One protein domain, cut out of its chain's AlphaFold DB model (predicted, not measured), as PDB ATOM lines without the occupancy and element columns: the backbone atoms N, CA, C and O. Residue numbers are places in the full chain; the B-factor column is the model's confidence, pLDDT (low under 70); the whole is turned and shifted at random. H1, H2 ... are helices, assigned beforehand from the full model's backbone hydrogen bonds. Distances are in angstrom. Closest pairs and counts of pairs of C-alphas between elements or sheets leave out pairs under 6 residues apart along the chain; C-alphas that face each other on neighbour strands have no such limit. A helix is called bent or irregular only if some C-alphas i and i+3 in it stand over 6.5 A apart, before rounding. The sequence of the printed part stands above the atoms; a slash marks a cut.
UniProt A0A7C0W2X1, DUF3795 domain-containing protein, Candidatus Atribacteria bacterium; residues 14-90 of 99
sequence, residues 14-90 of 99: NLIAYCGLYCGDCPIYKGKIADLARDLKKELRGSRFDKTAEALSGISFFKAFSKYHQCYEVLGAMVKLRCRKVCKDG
ATOM      1  N   ASN A  14     -28.832  34.693   2.410       72.56
ATOM      2  CA  ASN A  14     -27.975  33.798   1.634       72.56
ATOM      3  C   ASN A  14     -26.485  33.934   1.989       72.56
ATOM      4  O   ASN A  14     -25.725  32.984   1.829       72.56
ATOM      5  N   LEU A  15     -26.062  35.072   2.551       73.31
ATOM      6  CA  LEU A  15     -24.684  35.313   2.983       73.31
ATOM      7  C   LEU A  15     -24.403  34.832   4.417       73.31
ATOM      8  O   LEU A  15     -23.276  34.966   4.884       73.31
ATOM      9  N   ILE A  16     -25.371  34.261   5.140       73.06
ATOM     10  CA  ILE A  16     -25.103  33.626   6.442       73.06
ATOM     11  C   ILE A  16     -24.353  32.308   6.199       73.06
ATOM     12  O   ILE A  16     -24.902  31.398   5.578       73.06
ATOM     13  N   ALA A  17     -23.121  32.191   6.693       69.44
ATOM     14  CA  ALA A  17     -22.287  30.998   6.562       69.44
ATOM     15  C   ALA A  17     -22.646  29.905   7.583       69.44
ATOM     16  O   ALA A  17     -23.266  30.170   8.611       69.44
ATOM     17  N   TYR A  18     -22.165  28.677   7.355       65.56
ATOM     18  CA  TYR A  18     -22.334  27.557   8.293       65.56
ATOM     19  C   TYR A  18     -21.667  27.769   9.659       65.56
ATOM     20  O   TYR A  18     -22.109  27.199  10.647       65.56
ATOM     21  N   CYS A  19     -20.638  28.617   9.747       64.12
ATOM     22  CA  CYS A  19     -20.024  28.995  11.023       64.12
ATOM     23  C   CYS A  19     -20.846  30.022  11.827       64.12
ATOM     24  O   CYS A  19     -20.376  30.489  12.859       64.12
ATOM     25  N   GLY A  20     -22.028  30.425  11.342       65.12
ATOM     26  CA  GLY A  20     -22.850  31.474  11.953       65.12
ATOM     27  C   GLY A  20     -22.355  32.898  11.680       65.12
ATOM     28  O   GLY A  20     -22.992  33.856  12.105       65.12
ATOM     29  N   LEU A  21     -21.244  33.061  10.951       70.69
ATOM     30  CA  LEU A  21     -20.738  34.365  10.525       70.69
ATOM     31  C   LEU A  21     -21.437  34.826   9.243       70.69
ATOM     32  O   LEU A  21     -21.695  34.036   8.336       70.69
ATOM     33  N   TYR A  22     -21.671  36.127   9.123       77.06
ATOM     34  CA  TYR A  22     -22.139  36.729   7.880       77.06
ATOM     35  C   TYR A  22     -20.963  36.871   6.898       77.06
ATOM     36  O   TYR A  22     -20.018  37.624   7.143       77.06
ATOM     37  N   CYS A  23     -20.984  36.150   5.769       76.12
ATOM     38  CA  CYS A  23     -19.982  36.253   4.700       76.12
ATOM     39  C   CYS A  23     -19.830  37.696   4.215       76.12
ATOM     40  O   CYS A  23     -18.712  38.124   3.939       76.12
ATOM     41  N   GLY A  24     -20.925  38.463   4.188       76.75
ATOM     42  CA  GLY A  24     -20.900  39.884   3.850       76.75
ATOM     43  C   GLY A  24     -20.027  40.729   4.782       76.75
ATOM     44  O   GLY A  24     -19.610  41.807   4.368       76.75
ATOM     45  N   ASP A  25     -19.671  40.226   5.971       80.12
ATOM     46  CA  ASP A  25     -18.710  40.841   6.892       80.12
ATOM     47  C   ASP A  25     -17.368  40.124   7.013       80.12
ATOM     48  O   ASP A  25     -16.389  40.725   7.465       80.12
ATOM     49  N   CYS A  26     -17.275  38.892   6.523       79.31
ATOM     50  CA  CYS A  26     -16.060  38.096   6.577       79.31
ATOM     51  C   CYS A  26     -14.921  38.738   5.751       79.31
ATOM     52  O   CYS A  26     -15.058  38.911   4.535       79.31
ATOM     53  N   PRO A  27     -13.749  39.026   6.349       80.31
ATOM     54  CA  PRO A  27     -12.626  39.630   5.629       80.31
ATOM     55  C   PRO A  27     -12.056  38.727   4.522       80.31
ATOM     56  O   PRO A  27     -11.527  39.234   3.534       80.31
ATOM     57  N   ILE A  28     -12.201  37.404   4.664       83.31
ATOM     58  CA  ILE A  28     -11.769  36.400   3.676       83.31
ATOM     59  C   ILE A  28     -12.699  36.404   2.452       83.31
ATOM     60  O   ILE A  28     -12.235  36.295   1.318       83.31
ATOM     61  N   TYR A  29     -14.008  36.571   2.665       81.25
ATOM     62  CA  TYR A  29     -14.984  36.701   1.579       81.25
ATOM     63  C   TYR A  29     -14.865  38.054   0.871       81.25
ATOM     64  O   TYR A  29     -14.842  38.106  -0.354       81.25
ATOM     65  N   LYS A  30     -14.689  39.146   1.630       86.19
ATOM     66  CA  LYS A  30     -14.460  40.488   1.065       86.19
ATOM     67  C   LYS A  30     -13.199  40.563   0.201       86.19
ATOM     68  O   LYS A  30     -13.103  41.452  -0.637       86.19
ATOM     69  N   GLY A  31     -12.197  39.713   0.441       88.50
ATOM     70  CA  GLY A  31     -10.976  39.621  -0.369       88.50
ATOM     71  C   GLY A  31     -10.005  40.805  -0.254       88.50
ATOM     72  O   GLY A  31      -8.836  40.651  -0.601       88.50
ATOM     73  N   LYS A  32     -10.428  41.947   0.311       93.88
ATOM     74  CA  LYS A  32      -9.626  43.180   0.405       93.88
ATOM     75  C   LYS A  32      -8.263  42.977   1.073       93.88
ATOM     76  O   LYS A  32      -7.275  43.538   0.613       93.88
ATOM     77  N   ILE A  33      -8.185  42.171   2.137       94.56
ATOM     78  CA  ILE A  33      -6.901  41.865   2.796       94.56
ATOM     79  C   ILE A  33      -5.978  41.106   1.839       94.56
ATOM     80  O   ILE A  33      -4.805  41.447   1.719       94.56
ATOM     81  N   ALA A  34      -6.506  40.114   1.120       94.69
ATOM     82  CA  ALA A  34      -5.737  39.343   0.153       94.69
ATOM     83  C   ALA A  34      -5.295  40.188  -1.056       94.69
ATOM     84  O   ALA A  34      -4.247  39.906  -1.636       94.69
ATOM     85  N   ASP A  35      -6.082  41.191  -1.466       96.00
ATOM     86  CA  ASP A  35      -5.695  42.159  -2.504       96.00
ATOM     87  C   ASP A  35      -4.523  43.022  -2.029       96.00
ATOM     88  O   ASP A  35      -3.458  43.012  -2.645       96.00
ATOM     89  N   LEU A  36      -4.679  43.679  -0.879       97.94
ATOM     90  CA  LEU A  36      -3.659  44.566  -0.323       97.94
ATOM     91  C   LEU A  36      -2.362  43.826   0.021       97.94
ATOM     92  O   LEU A  36      -1.278  44.339  -0.240       97.94
ATOM     93  N   ALA A  37      -2.447  42.604   0.551       98.06
ATOM     94  CA  ALA A  37      -1.268  41.785   0.824       98.06
ATOM     95  C   ALA A  37      -0.506  41.434  -0.464       98.06
ATOM     96  O   ALA A  37       0.726  41.430  -0.474       98.06
ATOM     97  N   ARG A  38      -1.222  41.163  -1.564       97.81
ATOM     98  CA  ARG A  38      -0.617  40.873  -2.872       97.81
ATOM     99  C   ARG A  38       0.092  42.105  -3.425       97.81
ATOM    100  O   ARG A  38       1.231  41.988  -3.874       97.81
ATOM    101  N   ASP A  39      -0.563  43.259  -3.361       98.38
ATOM    102  CA  ASP A  39      -0.028  44.514  -3.890       98.38
ATOM    103  C   ASP A  39       1.193  44.968  -3.084       98.38
ATOM    104  O   ASP A  39       2.243  45.244  -3.663       98.38
ATOM    105  N   LEU A  40       1.120  44.902  -1.750       98.56
ATOM    106  CA  LEU A  40       2.260  45.195  -0.883       98.56
ATOM    107  C   LEU A  40       3.439  44.248  -1.147       98.56
ATOM    108  O   LEU A  40       4.570  44.703  -1.274       98.56
ATOM    109  N   LYS A  41       3.211  42.933  -1.282       98.00
ATOM    110  CA  LYS A  41       4.297  41.991  -1.618       98.00
ATOM    111  C   LYS A  41       4.949  42.311  -2.958       98.00
ATOM    112  O   LYS A  41       6.164  42.156  -3.079       98.00
ATOM    113  N   LYS A  42       4.157  42.707  -3.958       98.38
ATOM    114  CA  LYS A  42       4.672  43.100  -5.274       98.38
ATOM    115  C   LYS A  42       5.608  44.300  -5.142       98.38
ATOM    116  O   LYS A  42       6.711  44.245  -5.680       98.38
ATOM    117  N   GLU A  43       5.206  45.310  -4.376       98.62
ATOM    118  CA  GLU A  43       6.007  46.513  -4.131       98.62
ATOM    119  C   GLU A  43       7.289  46.216  -3.335       98.62
ATOM    120  O   GLU A  43       8.387  46.591  -3.745       98.62
ATOM    121  N   LEU A  44       7.187  45.454  -2.238       98.44
ATOM    122  CA  LEU A  44       8.339  45.058  -1.414       98.44
ATOM    123  C   LEU A  44       9.370  44.246  -2.208       98.44
ATOM    124  O   LEU A  44      10.577  44.425  -2.048       98.44
ATOM    125  N   ARG A  45       8.902  43.351  -3.088       97.81
ATOM    126  CA  ARG A  45       9.776  42.589  -3.986       97.81
ATOM    127  C   ARG A  45      10.398  43.490  -5.054       97.81
ATOM    128  O   ARG A  45      11.586  43.346  -5.328       97.81
ATOM    129  N   GLY A  46       9.613  44.380  -5.663       98.25
ATOM    130  CA  GLY A  46      10.080  45.296  -6.710       98.25
ATOM    131  C   GLY A  46      11.157  46.263  -6.219       98.25
ATOM    132  O   GLY A  46      12.135  46.497  -6.920       98.25
ATOM    133  N   SER A  47      11.024  46.741  -4.983       97.94
ATOM    134  CA  SER A  47      11.978  47.646  -4.332       97.94
ATOM    135  C   SER A  47      13.180  46.949  -3.684       97.94
ATOM    136  O   SER A  47      14.047  47.627  -3.140       97.94
ATOM    137  N   ARG A  48      13.259  45.607  -3.722       97.50
ATOM    138  CA  ARG A  48      14.256  44.817  -2.968       97.50
ATOM    139  C   ARG A  48      14.316  45.199  -1.485       97.50
ATOM    140  O   ARG A  48      15.386  45.343  -0.888       97.50
ATOM    141  N   PHE A  49      13.140  45.360  -0.879       98.25
ATOM    142  CA  PHE A  49      13.008  45.825   0.499       98.25
ATOM    143  C   PHE A  49      13.631  44.863   1.527       98.25
ATOM    144  O   PHE A  49      13.912  45.266   2.653       98.25
ATOM    145  N   ASP A  50      13.921  43.613   1.149       98.19
ATOM    146  CA  ASP A  50      14.717  42.678   1.952       98.19
ATOM    147  C   ASP A  50      16.061  43.282   2.383       98.19
ATOM    148  O   ASP A  50      16.472  43.105   3.530       98.19
ATOM    149  N   LYS A  51      16.696  44.072   1.511       98.12
ATOM    150  CA  LYS A  51      17.969  44.741   1.806       98.12
ATOM    151  C   LYS A  51      17.820  45.930   2.735       98.12
ATOM    152  O   LYS A  51      18.631  46.105   3.643       98.12
ATOM    153  N   THR A  52      16.752  46.702   2.574       97.81
ATOM    154  CA  THR A  52      16.405  47.762   3.524       97.81
ATOM    155  C   THR A  52      16.117  47.179   4.904       97.81
ATOM    156  O   THR A  52      16.638  47.673   5.900       97.81
ATOM    157  N   ALA A  53      15.342  46.097   4.979       97.88
ATOM    158  CA  ALA A  53      15.030  45.427   6.234       97.88
ATOM    159  C   ALA A  53      16.284  44.860   6.923       97.88
ATOM    160  O   ALA A  53      16.432  45.020   8.134       97.88
ATOM    161  N   GLU A  54      17.199  44.249   6.163       97.94
ATOM    162  CA  GLU A  54      18.494  43.765   6.657       97.94
ATOM    163  C   GLU A  54      19.293  44.901   7.317       97.94
ATOM    164  O   GLU A  54      19.657  44.790   8.490       97.94
ATOM    165  N   ALA A  55      19.454  46.034   6.625       97.62
ATOM    166  CA  ALA A  55      20.154  47.205   7.156       97.62
ATOM    167  C   ALA A  55      19.464  47.797   8.401       97.62
ATOM    168  O   ALA A  55      20.113  48.057   9.417       97.62
ATOM    169  N   LEU A  56      18.137  47.964   8.362       97.88
ATOM    170  CA  LEU A  56      17.363  48.513   9.479       97.88
ATOM    171  C   LEU A  56      17.388  47.604  10.715       97.88
ATOM    172  O   LEU A  56      17.358  48.100  11.839       97.88
ATOM    173  N   SER A  57      17.498  46.286  10.538       97.50
ATOM    174  CA  SER A  57      17.527  45.324  11.648       97.50
ATOM    175  C   SER A  57      18.747  45.469  12.576       97.50
ATOM    176  O   SER A  57      18.714  44.984  13.715       97.50
ATOM    177  N   GLY A  58      19.808  46.137  12.108       96.94
ATOM    178  CA  GLY A  58      20.985  46.484  12.908       96.94
ATOM    179  C   GLY A  58      20.757  47.670  13.850       96.94
ATOM    180  O   GLY A  58      21.472  47.815  14.839       96.94
ATOM    181  N   ILE A  59      19.737  48.493  13.595       97.31
ATOM    182  CA  ILE A  59      19.404  49.662  14.410       97.31
ATOM    183  C   ILE A  59      18.446  49.217  15.516       97.31
ATOM    184  O   ILE A  59      17.365  48.707  15.230       97.31
ATOM    185  N   SER A  60      18.808  49.444  16.784       96.00
ATOM    186  CA  SER A  60      18.003  49.021  17.947       96.00
ATOM    187  C   SER A  60      16.532  49.458  17.845       96.00
ATOM    188  O   SER A  60      15.624  48.651  18.032       96.00
ATOM    189  N   PHE A  61      16.293  50.704  17.418       97.50
ATOM    190  CA  PHE A  61      14.947  51.250  17.208       97.50
ATOM    191  C   PHE A  61      14.125  50.481  16.155       97.50
ATOM    192  O   PHE A  61      12.912  50.346  16.278       97.50
ATOM    193  N   PHE A  62      14.787  49.920  15.143       97.62
ATOM    194  CA  PHE A  62      14.172  49.204  14.027       97.62
ATOM    195  C   PHE A  62      14.402  47.686  14.092       97.62
ATOM    196  O   PHE A  62      14.233  46.972  13.100       97.62
ATOM    197  N   LYS A  63      14.717  47.144  15.275       97.06
ATOM    198  CA  LYS A  63      15.058  45.723  15.447       97.06
ATOM    199  C   LYS A  63      13.975  44.764  14.945       97.06
ATOM    200  O   LYS A  63      14.292  43.646  14.537       97.06
ATOM    201  N   ALA A  64      12.711  45.191  14.914       98.06
ATOM    202  CA  ALA A  64      11.591  44.420  14.373       98.06
ATOM    203  C   ALA A  64      11.808  43.949  12.921       98.06
ATOM    204  O   ALA A  64      11.331  42.871  12.565       98.06
ATOM    205  N   PHE A  65      12.584  44.679  12.109       98.19
ATOM    206  CA  PHE A  65      12.908  44.264  10.739       98.19
ATOM    207  C   PHE A  65      13.744  42.977  10.669       98.19
ATOM    208  O   PHE A  65      13.734  42.319   9.633       98.19
ATOM    209  N   SER A  66      14.352  42.519  11.774       97.94
ATOM    210  CA  SER A  66      14.926  41.162  11.858       97.94
ATOM    211  C   SER A  66      13.902  40.050  11.577       97.94
ATOM    212  O   SER A  66      14.273  38.959  11.154       97.94
ATOM    213  N   LYS A  67      12.600  40.327  11.742       98.44
ATOM    214  CA  LYS A  67      11.498  39.398  11.448       98.44
ATOM    215  C   LYS A  67      10.931  39.562  10.036       98.44
ATOM    216  O   LYS A  67       9.874  39.007   9.736       98.44
ATOM    217  N   TYR A  68      11.591  40.320   9.159       98.31
ATOM    218  CA  TYR A  68      11.069  40.632   7.828       98.31
ATOM    219  C   TYR A  68      10.698  39.382   7.025       98.31
ATOM    220  O   TYR A  68       9.618  39.346   6.445       98.31
ATOM    221  N   HIS A  69      11.524  38.331   7.051       97.69
ATOM    222  CA  HIS A  69      11.217  37.088   6.338       97.69
ATOM    223  C   HIS A  69       9.908  36.445   6.825       97.69
ATOM    224  O   HIS A  69       9.053  36.096   6.014       97.69
ATOM    225  N   GLN A  70       9.706  36.371   8.145       98.25
ATOM    226  CA  GLN A  70       8.473  35.851   8.747       98.25
ATOM    227  C   GLN A  70       7.265  36.719   8.365       98.25
ATOM    228  O   GLN A  70       6.220  36.202   7.975       98.25
ATOM    229  N   CYS A  71       7.412  38.047   8.410       97.75
ATOM    230  CA  CYS A  71       6.370  38.979   7.974       97.75
ATOM    231  C   CYS A  71       6.011  38.768   6.493       97.75
ATOM    232  O   CYS A  71       4.839  38.637   6.134       97.75
ATOM    233  N   TYR A  72       7.020  38.671   5.629       98.06
ATOM    234  CA  TYR A  72       6.842  38.464   4.198       98.06
ATOM    235  C   TYR A  72       6.181  37.115   3.882       98.06
ATOM    236  O   TYR A  72       5.355  37.030   2.964       98.06
ATOM    237  N   GLU A  73       6.501  36.067   4.640       98.06
ATOM    238  CA  GLU A  73       5.854  34.756   4.560       98.06
ATOM    239  C   GLU A  73       4.373  34.833   4.954       98.06
ATOM    240  O   GLU A  73       3.512  34.409   4.177       98.06
ATOM    241  N   VAL A  74       4.060  35.469   6.086       97.94
ATOM    242  CA  VAL A  74       2.681  35.683   6.555       97.94
ATOM    243  C   VAL A  74       1.867  36.488   5.540       97.94
ATOM    244  O   VAL A  74       0.748  36.096   5.208       97.94
ATOM    245  N   LEU A  75       2.435  37.547   4.953       97.50
ATOM    246  CA  LEU A  75       1.800  38.261   3.838       97.50
ATOM    247  C   LEU A  75       1.502  37.312   2.669       97.50
ATOM    248  O   LEU A  75       0.468  37.430   2.017       97.50
ATOM    249  N   GLY A  76       2.385  36.343   2.397       96.44
ATOM    250  CA  GLY A  76       2.168  35.312   1.378       96.44
ATOM    251  C   GLY A  76       0.986  34.398   1.694       96.44
ATOM    252  O   GLY A  76       0.208  34.078   0.795       96.44
ATOM    253  N   ALA A  77       0.815  34.020   2.959       95.69
ATOM    254  CA  ALA A  77      -0.360  33.283   3.410       95.69
ATOM    255  C   ALA A  77      -1.641  34.126   3.271       95.69
ATOM    256  O   ALA A  77      -2.652  33.621   2.783       95.69
ATOM    257  N   MET A  78      -1.590  35.422   3.593       95.56
ATOM    258  CA  MET A  78      -2.737  36.333   3.471       95.56
ATOM    259  C   MET A  78      -3.248  36.477   2.031       95.56
ATOM    260  O   MET A  78      -4.455  36.569   1.828       95.56
ATOM    261  N   VAL A  79      -2.376  36.412   1.016       94.69
ATOM    262  CA  VAL A  79      -2.791  36.416  -0.407       94.69
ATOM    263  C   VAL A  79      -3.746  35.261  -0.737       94.69
ATOM    264  O   VAL A  79      -4.598  35.394  -1.620       94.69
ATOM    265  N   LYS A  80      -3.629  34.135  -0.022       88.31
ATOM    266  CA  LYS A  80      -4.454  32.936  -0.220       88.31
ATOM    267  C   LYS A  80      -5.815  33.014   0.480       88.31
ATOM    268  O   LYS A  80      -6.668  32.175   0.205       88.31
ATOM    269  N   LEU A  81      -6.045  33.998   1.354       85.38
ATOM    270  CA  LEU A  81      -7.300  34.169   2.094       85.38
ATOM    271  C   LEU A  81      -8.411  34.723   1.188       85.38
ATOM    272  O   LEU A  81      -8.802  35.885   1.303       85.38
ATOM    273  N   ARG A  82      -8.920  33.890   0.278       80.38
ATOM    274  CA  ARG A  82     -10.031  34.234  -0.618       80.38
ATOM    275  C   ARG A  82     -11.085  33.145  -0.644       80.38
ATOM    276  O   ARG A  82     -10.799  32.016  -1.035       80.38
ATOM    277  N   CYS A  83     -12.322  33.524  -0.349       78.06
ATOM    278  CA  CYS A  83     -13.486  32.708  -0.678       78.06
ATOM    279  C   CYS A  83     -14.034  33.151  -2.040       78.06
ATOM    280  O   CYS A  83     -14.270  34.335  -2.251       78.06
ATOM    281  N   ARG A  84     -14.226  32.211  -2.972       73.69
ATOM    282  CA  ARG A  84     -14.847  32.490  -4.287       73.69
ATOM    283  C   ARG A  84     -16.355  32.245  -4.307       73.69
ATOM    284  O   ARG A  84     -17.032  32.697  -5.220       73.69
ATOM    285  N   LYS A  85     -16.852  31.508  -3.319       75.50
ATOM    286  CA  LYS A  85     -18.260  31.187  -3.103       75.50
ATOM    287  C   LYS A  85     -18.564  31.363  -1.621       75.50
ATOM    288  O   LYS A  85     -17.653  31.249  -0.791       75.50
ATOM    289  N   VAL A  86     -19.814  31.659  -1.290       77.81
ATOM    290  CA  VAL A  86     -20.280  31.600   0.101       77.81
ATOM    291  C   VAL A  86     -20.276  30.159   0.589       77.81
ATOM    292  O   VAL A  86     -20.355  29.239  -0.223       77.81
ATOM    293  N   CYS A  87     -20.194  29.945   1.905       72.12
ATOM    294  CA  CYS A  87     -20.071  28.586   2.432       72.12
ATOM    295  C   CYS A  87     -21.227  27.669   2.007       72.12
ATOM    296  O   CYS A  87     -20.985  26.512   1.714       72.12
ATOM    297  N   LYS A  88     -22.448  28.207   1.904       74.25
ATOM    298  CA  LYS A  88     -23.651  27.469   1.481       74.25
ATOM    299  C   LYS A  88     -23.667  27.037   0.009       74.25
ATOM    300  O   LYS A  88     -24.428  26.145  -0.331       74.25
ATOM    301  N   ASP A  89     -22.822  27.630  -0.835       77.00
ATOM    302  CA  ASP A  89     -22.718  27.310  -2.267       77.00
ATOM    303  C   ASP A  89     -21.438  26.507  -2.582       77.00
ATOM    304  O   ASP A  89     -20.835  26.651  -3.653       77.00
ATOM    305  N   GLY A  90     -20.957  25.691  -1.636       70.81
ATOM    306  CA  GLY A  90     -19.705  24.942  -1.793       70.81
ATOM    307  C   GLY A  90     -18.457  25.819  -1.670       70.81
ATOM    308  O   GLY A  90     -17.443  25.579  -2.329       70.81
TER     309      GLY A  90
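This is residues 14 to 90 of the 99 residues of the protein "DUF3795 domain-containing protein" of Candidatus Atribacteria bacterium (UniProt A0A7C0W2X1). The longest helix, H4, makes a V with H2, and H3 closes the V's wide end; beyond the narrow end lie short H1 and both ends of the printed part. The printed part has 77 residues with four named helices, H1 to H4 in order, and no named strand: all helix. It is only just loose, close to extended, with a radius of gyration of the C-alphas of 16.9 A, a rod spanning 51 by 24 by 15 A.

H4, residues 60 to 79, has a kink of 51 degrees near residue 70 and is irregular: C-alphas 61 and 64 are 8.1 A apart. With residues 72 to 79 alone it touches H2, residues 32 to 46, closest at the C-alphas of Val 79 and Ala 34, 4.2 A. They run opposite ways at a steep tilt of 58 degrees. With residues 62 to 69 alone H4 touches H3, residues 49 to 56, in a hairpin, closest at C-alphas Phe 65 and Ala 53, 5.1 A. H1, residues 27 to 30, is apart from H3 and H4. Every O i to N i+4 pair is within hydrogen-bond range in H2 and H3, 9 of 16 in H4.

H4 is 30.5 A long, from C-alpha 60 at (18.003, 49.021, 17.947) to C-alpha 79 at (-2.791, 36.416, -0.407); H2 is 21.1 A, H3 10.3 A and H1 5.0 A.

The C-alphas farthest apart, of Asn 14 and Gly 58, are 51.8 A apart. The printed part has no cut, and the three links are tight. Residues 17 to 20 have pLDDT under 70.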